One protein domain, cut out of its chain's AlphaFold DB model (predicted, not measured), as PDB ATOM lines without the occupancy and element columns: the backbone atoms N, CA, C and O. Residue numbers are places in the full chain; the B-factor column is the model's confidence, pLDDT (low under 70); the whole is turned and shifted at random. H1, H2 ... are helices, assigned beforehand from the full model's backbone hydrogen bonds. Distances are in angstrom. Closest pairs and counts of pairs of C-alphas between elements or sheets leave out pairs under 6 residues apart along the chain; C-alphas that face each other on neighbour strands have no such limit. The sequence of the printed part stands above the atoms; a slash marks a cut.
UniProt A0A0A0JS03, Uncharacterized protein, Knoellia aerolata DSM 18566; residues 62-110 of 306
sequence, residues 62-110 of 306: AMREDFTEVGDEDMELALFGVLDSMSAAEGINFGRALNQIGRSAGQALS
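What this domain is: This is residues 62 to 110 of the 306 residues of an uncharacterized protein of Knoellia aerolata DSM 18566 (UniProt A0A0A0JS03). Two helices, the longer H2 and the shorter H1, meet near one end of each as a wide V, with open space between the arms. A short tail without a named element, residues 62 to 71, folds back at the far end of H1, and residues 95 to 110 of H2 stick out free. The printed part has 49 residues with two named helices, H1 then H2, and no named strand; the class is all helix. The whole is only just extended, close to loose, with a radius of gyration of the C-alphas of 14.6 A, and it is elongated, spanning 40 by 25 by 16 A.

Where its parts are: Find C-alpha 88 at (164.032, 121.200, 155.885); from there H2, residues 88 to 110, runs 32.2 A to C-alpha 110 at (190.238, 139.811, 153.316). Then go back to C-alpha 72 at (155.091, 143.348, 148.265), where H1, residues 72 to 85, begins; it measures 19.6 A from first to last C-alpha.

How they stand to each other: Look first at Gly 91 in H2 and Leu 83 in H1, whose C-alphas are the closest of the two helices at 6.9 A. H1 and H2 are close but not clearly touching, with 1 pair of C-alphas within 8 A. Their lines stand at a steep tilt of 69 degrees, only just short of about perpendicular, and they run opposite ways. Their centres are 21.1 A apart. In H1 and H2 every O i to N i+4 pair is within hydrogen-bond range.

The domain as a whole: The C-alphas of Asp 66 and Ser 110 are the two farthest apart, at 41.1 A. The printed part has no cut, and the link from H1 to H2, residues 86 and 87, is tight. Read the B-factor column for pLDDT: its mean over the printed part is 76.1, and residues 97 to 99, 101 to 102 and 104 to 110 are under 70.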
ATOM      1  N   ALA A  62     163.779 139.909 137.864       82.25
ATOM      2  CA  ALA A  62     164.199 138.541 137.551       82.25
ATOM      3  C   ALA A  62     163.055 137.509 137.634       82.25
ATOM      4  O   ALA A  62     163.141 136.435 137.028       82.25
ATOM      5  N   MET A  63     161.982 137.828 138.356       82.75
ATOM      6  CA  MET A  63     160.775 137.008 138.468       82.75
ATOM      7  C   MET A  63     159.889 137.103 137.218       82.75
ATOM      8  O   MET A  63     159.950 138.073 136.457       82.75
ATOM      9  N   ARG A  64     159.082 136.059 136.960       85.94
ATOM     10  CA  ARG A  64     158.128 136.047 135.832       85.94
ATOM     11  C   ARG A  64     157.193 137.252 135.877       85.94
ATOM     12  O   ARG A  64     156.858 137.740 136.948       85.94
ATOM     13  N   GLU A  65     156.771 137.703 134.696       83.12
ATOM     14  CA  GLU A  65     155.891 138.870 134.517       83.12
ATOM     15  C   GLU A  65     154.617 138.753 135.368       83.12
ATOM     16  O   GLU A  65     154.220 139.724 136.007       83.12
ATOM     17  N   ASP A  66     154.095 137.534 135.507       82.56
ATOM     18  CA  ASP A  66     152.946 137.204 136.356       82.56
ATOM     19  C   ASP A  66     153.146 137.559 137.842       82.56
ATOM     20  O   ASP A  66     152.172 137.762 138.557       82.56
ATOM     21  N   PHE A  67     154.394 137.661 138.311       80.00
ATOM     22  CA  PHE A  67     154.738 138.066 139.675       80.00
ATOM     23  C   PHE A  67     155.254 139.508 139.779       80.00
ATOM     24  O   PHE A  67     155.549 139.981 140.873       80.00
ATOM     25  N   THR A  68     155.377 140.230 138.662       79.75
ATOM     26  CA  THR A  68     155.822 141.635 138.687       79.75
ATOM     27  C   THR A  68     154.715 142.597 139.103       79.75
ATOM     28  O   THR A  68     155.008 143.624 139.710       79.75
ATOM     29  N   GLU A  69     153.458 142.245 138.823       80.56
ATOM     30  CA  GLU A  69     152.269 143.009 139.233       80.56
ATOM     31  C   GLU A  69     151.825 142.695 140.669       80.56
ATOM     32  O   GLU A  69     150.922 143.332 141.208       80.56
ATOM     33  N   VAL A  70     152.468 141.708 141.288       79.38
ATOM     34  CA  VAL A  70     152.133 141.200 142.611       79.38
ATOM     35  C   VAL A  70     152.699 142.146 143.678       79.38
ATOM     36  O   VAL A  70     153.862 142.566 143.611       79.38
ATOM     37  N   GLY A  71     151.846 142.538 144.633       83.25
ATOM     38  CA  GLY A  71     152.211 143.461 145.710       83.25
ATOM     39  C   GLY A  71     153.307 142.891 146.614       83.25
ATOM     40  O   GLY A  71     153.532 141.683 146.637       83.25
ATOM     41  N   ASP A  72     153.994 143.757 147.367       78.25
ATOM     42  CA  ASP A  72     155.091 143.348 148.265       78.25
ATOM     43  C   ASP A  72     154.647 142.246 149.255       78.25
ATOM     44  O   ASP A  72     155.387 141.298 149.505       78.25
ATOM     45  N   GLU A  73     153.403 142.328 149.738       79.19
ATOM     46  CA  GLU A  73     152.767 141.374 150.662       79.19
ATOM     47  C   GLU A  73     152.638 139.965 150.057       79.19
ATOM     48  O   GLU A  73     152.982 138.957 150.672       79.19
ATOM     49  N   ASP A  74     152.177 139.891 148.812       79.06
ATOM     50  CA  ASP A  74     152.008 138.635 148.087       79.06
ATOM     51  C   ASP A  74     153.366 138.051 147.648       79.06
ATOM     52  O   ASP A  74     153.510 136.838 147.498       79.06
ATOM     53  N   MET A  75     154.380 138.905 147.458       74.12
ATOM     54  CA  MET A  75     155.752 138.495 147.149       74.12
ATOM     55  C   MET A  75     156.433 137.857 148.358       74.12
ATOM     56  O   MET A  75     157.108 136.837 148.214       74.12
ATOM     57  N   GLU A  76     156.206 138.408 149.551       78.38
ATOM     58  CA  GLU A  76     156.594 137.781 150.813       78.38
ATOM     59  C   GLU A  76     155.893 136.427 150.975       78.38
ATOM     60  O   GLU A  76     156.546 135.426 151.268       78.38
ATOM     61  N   LEU A  77     154.595 136.350 150.668       79.56
ATOM     62  CA  LEU A  77     153.832 135.100 150.688       79.56
ATOM     63  C   LEU A  77     154.349 134.068 149.675       79.56
ATOM     64  O   LEU A  77     154.402 132.879 149.980       79.56
ATOM     65  N   ALA A  78     154.761 134.506 148.484       76.75
ATOM     66  CA  ALA A  78     155.371 133.650 147.473       76.75
ATOM     67  C   ALA A  78     156.753 133.152 147.918       76.75
ATOM     68  O   ALA A  78     157.047 131.971 147.754       76.75
ATOM     69  N   LEU A  79     157.575 134.014 148.526       76.25
ATOM     70  CA  LEU A  79     158.867 133.630 149.091       76.25
ATOM     71  C   LEU A  79     158.690 132.631 150.242       76.25
ATOM     72  O   LEU A  79     159.372 131.608 150.266       76.25
ATOM     73  N   PHE A  80     157.733 132.875 151.141       82.19
ATOM     74  CA  PHE A  80     157.336 131.913 152.167       82.19
ATOM     75  C   PHE A  80     156.834 130.613 151.549       82.19
ATOM     76  O   PHE A  80     157.218 129.553 152.016       82.19
ATOM     77  N   GLY A  81     156.052 130.671 150.472       81.44
ATOM     78  CA  GLY A  81     155.603 129.488 149.742       81.44
ATOM     79  C   GLY A  81     156.757 128.689 149.134       81.44
ATOM     80  O   GLY A  81     156.744 127.464 149.194       81.44
ATOM     81  N   VAL A  82     157.787 129.355 148.597       76.19
ATOM     82  CA  VAL A  82     159.013 128.692 148.126       76.19
ATOM     83  C   VAL A  82     159.728 128.024 149.296       76.19
ATOM     84  O   VAL A  82     160.028 126.837 149.211       76.19
ATOM     85  N   LEU A  83     159.946 128.747 150.395       81.19
ATOM     86  CA  LEU A  83     160.626 128.226 151.581       81.19
ATOM     87  C   LEU A  83     159.853 127.080 152.256       81.19
ATOM     88  O   LEU A  83     160.475 126.131 152.715       81.19
ATOM     89  N   ASP A  84     158.522 127.139 152.274       88.00
ATOM     90  CA  ASP A  84     157.634 126.101 152.815       88.00
ATOM     91  C   ASP A  84     157.547 124.884 151.881       88.00
ATOM     92  O   ASP A  84     157.443 123.742 152.323       88.00
ATOM     93  N   SER A  85     157.667 125.108 150.566       85.69
ATOM     94  CA  SER A  85     157.775 124.026 149.580       85.69
ATOM     95  C   SER A  85     159.134 123.321 149.600       85.69
ATOM     96  O   SER A  85     159.249 122.206 149.086       85.69
ATOM     97  N   MET A  86     160.159 123.950 150.185       89.94
ATOM     98  CA  MET A  86     161.469 123.340 150.377       89.94
ATOM     99  C   MET A  86     161.435 122.417 151.589       89.94
ATOM    100  O   MET A  86     160.971 122.768 152.671       89.94
ATOM    101  N   SER A  87     162.000 121.224 151.440       89.12
ATOM    102  CA  SER A  87     162.226 120.368 152.599       89.12
ATOM    103  C   SER A  87     163.194 121.041 153.582       89.12
ATOM    104  O   SER A  87     164.079 121.806 153.193       89.12
ATOM    105  N   ALA A  88     163.105 120.692 154.868       87.62
ATOM    106  CA  ALA A  88     164.032 121.200 155.885       87.62
ATOM    107  C   ALA A  88     165.514 120.967 155.509       87.62
ATOM    108  O   ALA A  88     166.375 121.801 155.787       87.62
ATOM    109  N   ALA A  89     165.816 119.860 154.820       82.81
ATOM    110  CA  ALA A  89     167.159 119.566 154.322       82.81
ATOM    111  C   ALA A  89     167.605 120.537 153.212       82.81
ATOM    112  O   ALA A  89     168.762 120.966 153.194       82.81
ATOM    113  N   GLU A  90     166.704 120.911 152.303       79.44
ATOM    114  CA  GLU A  90     166.975 121.881 151.237       79.44
ATOM    115  C   GLU A  90     167.130 123.297 151.787       79.44
ATOM    116  O   GLU A  90     168.068 123.987 151.390       79.44
ATOM    117  N   GLY A  91     166.297 123.710 152.748       80.94
ATOM    118  CA  GLY A  91     166.419 125.015 153.406       80.94
ATOM    119  C   GLY A  91     167.772 125.189 154.108       80.94
ATOM    120  O   GLY A  91     168.445 126.206 153.943       80.94
ATOM    121  N   ILE A  92     168.236 124.152 154.816       81.75
ATOM    122  CA  ILE A  92     169.560 124.154 155.456       81.75
ATOM    123  C   ILE A  92     170.685 124.219 154.408       81.75
ATOM    124  O   ILE A  92     171.666 124.938 154.606       81.75
ATOM    125  N   ASN A  93     170.570 123.495 153.289       77.44
ATOM    126  CA  ASN A  93     171.570 123.542 152.216       77.44
ATOM    127  C   ASN A  93     171.607 124.904 151.513       77.44
ATOM    128  O   ASN A  93     172.695 125.410 151.242       77.44
ATOM    129  N   PHE A  94     170.452 125.524 151.273       76.06
ATOM    130  CA  PHE A  94     170.355 126.870 150.716       76.06
ATOM    131  C   PHE A  94     170.984 127.910 151.649       76.06
ATOM    132  O   PHE A  94     171.838 128.684 151.219       76.06
ATOM    133  N   GLY A  95     170.666 127.858 152.946       74.38
ATOM    134  CA  GLY A  95     171.286 128.722 153.951       74.38
ATOM    135  C   GLY A  95     172.805 128.543 154.033       74.38
ATOM    136  O   GLY A  95     173.542 129.528 154.085       74.38
ATOM    137  N   ARG A  96     173.307 127.300 153.969       80.75
ATOM    138  CA  ARG A  96     174.754 127.035 153.904       80.75
ATOM    139  C   ARG A  96     175.385 127.572 152.624       80.75
ATOM    140  O   ARG A  96     176.468 128.138 152.713       80.75
ATOM    141  N   ALA A  97     174.734 127.426 151.470       67.88
ATOM    142  CA  ALA A  97     175.232 127.948 150.200       67.88
ATOM    143  C   ALA A  97     175.332 129.481 150.223       67.88
ATOM    144  O   ALA A  97     176.361 130.033 149.842       67.88
ATOM    145  N   LEU A  98     174.319 130.167 150.757       69.19
ATOM    146  CA  LEU A  98     174.339 131.621 150.936       69.19
ATOM    147  C   LEU A  98     175.447 132.064 151.896       69.19
ATOM    148  O   LEU A  98     176.208 132.976 151.588       69.19
ATOM    149  N   ASN A  99     175.590 131.377 153.031       62.84
ATOM    150  CA  ASN A  99     176.646 131.659 154.002       62.84
ATOM    151  C   ASN A  99     178.040 131.369 153.414       62.84
ATOM    152  O   ASN A  99     178.993 132.095 153.672       62.84
ATOM    153  N   GLN A 100     178.165 130.352 152.560       71.75
ATOM    154  CA  GLN A 100     179.401 130.036 151.852       71.75
ATOM    155  C   GLN A 100     179.759 131.103 150.813       71.75
ATOM    156  O   GLN A 100     180.929 131.462 150.722       71.75
ATOM    157  N   ILE A 101     178.777 131.651 150.089       58.72
ATOM    158  CA  ILE A 101     178.974 132.798 149.187       58.72
ATOM    159  C   ILE A 101     179.356 134.052 149.986       58.72
ATOM    160  O   ILE A 101     180.292 134.752 149.616       58.72
ATOM    161  N   GLY A 102     178.690 134.315 151.114       63.41
ATOM    162  CA  GLY A 102     179.029 135.433 151.997       63.41
ATOM    163  C   GLY A 102     180.445 135.319 152.566       63.41
ATOM    164  O   GLY A 102     181.196 136.292 152.570       63.41
ATOM    165  N   ARG A 103     180.856 134.116 152.981       71.12
ATOM    166  CA  ARG A 103     182.212 133.844 153.477       71.12
ATOM    167  C   ARG A 103     183.264 133.897 152.383       71.12
ATOM    168  O   ARG A 103     184.337 134.416 152.649       71.12
ATOM    169  N   SER A 104     182.990 133.386 151.183       59.94
ATOM    170  CA  SER A 104     183.946 133.444 150.073       59.94
ATOM    171  C   SER A 104     184.121 134.873 149.566       59.94
ATOM    172  O   SER A 104     185.250 135.289 149.319       59.94
ATOM    173  N   ALA A 105     183.041 135.656 149.513       59.78
ATOM    174  CA  ALA A 105     183.108 137.091 149.275       59.78
ATOM    175  C   ALA A 105     183.898 137.792 150.392       59.78
ATOM    176  O   ALA A 105     184.816 138.550 150.102       59.78
ATOM    177  N   GLY A 106     183.630 137.481 151.664       59.88
ATOM    178  CA  GLY A 106     184.368 138.034 152.806       59.88
ATOM    179  C   GLY A 106     185.860 137.674 152.818       59.88
ATOM    180  O   GLY A 106     186.697 138.533 153.075       59.88
ATOM    181  N   GLN A 107     186.216 136.431 152.489       68.38
ATOM    182  CA  GLN A 107     187.604 135.969 152.372       68.38
ATOM    183  C   GLN A 107     188.316 136.608 151.184       68.38
ATOM    184  O   GLN A 107     189.454 137.040 151.335       68.38
ATOM    185  N   ALA A 108     187.646 136.736 150.037       61.00
ATOM    186  CA  ALA A 108     188.189 137.471 148.903       61.00
ATOM    187  C   ALA A 108     188.452 138.936 149.279       61.00
ATOM    188  O   ALA A 108     189.495 139.466 148.934       61.00
ATOM    189  N   LEU A 109     187.571 139.577 150.052       54.09
ATOM    190  CA  LEU A 109     187.780 140.945 150.545       54.09
ATOM    191  C   LEU A 109     188.864 141.042 151.634       54.09
ATOM    192  O   LEU A 109     189.392 142.133 151.850       54.09
ATOM    193  N   SER A 110     189.186 139.925 152.294       66.94
ATOM    194  CA  SER A 110     190.238 139.811 153.316       66.94
ATOM    195  C   SER A 110     191.639 139.663 152.715       66.94
ATOM    196  O   SER A 110     192.624 139.819 153.433       66.94
TER     197      SER A 110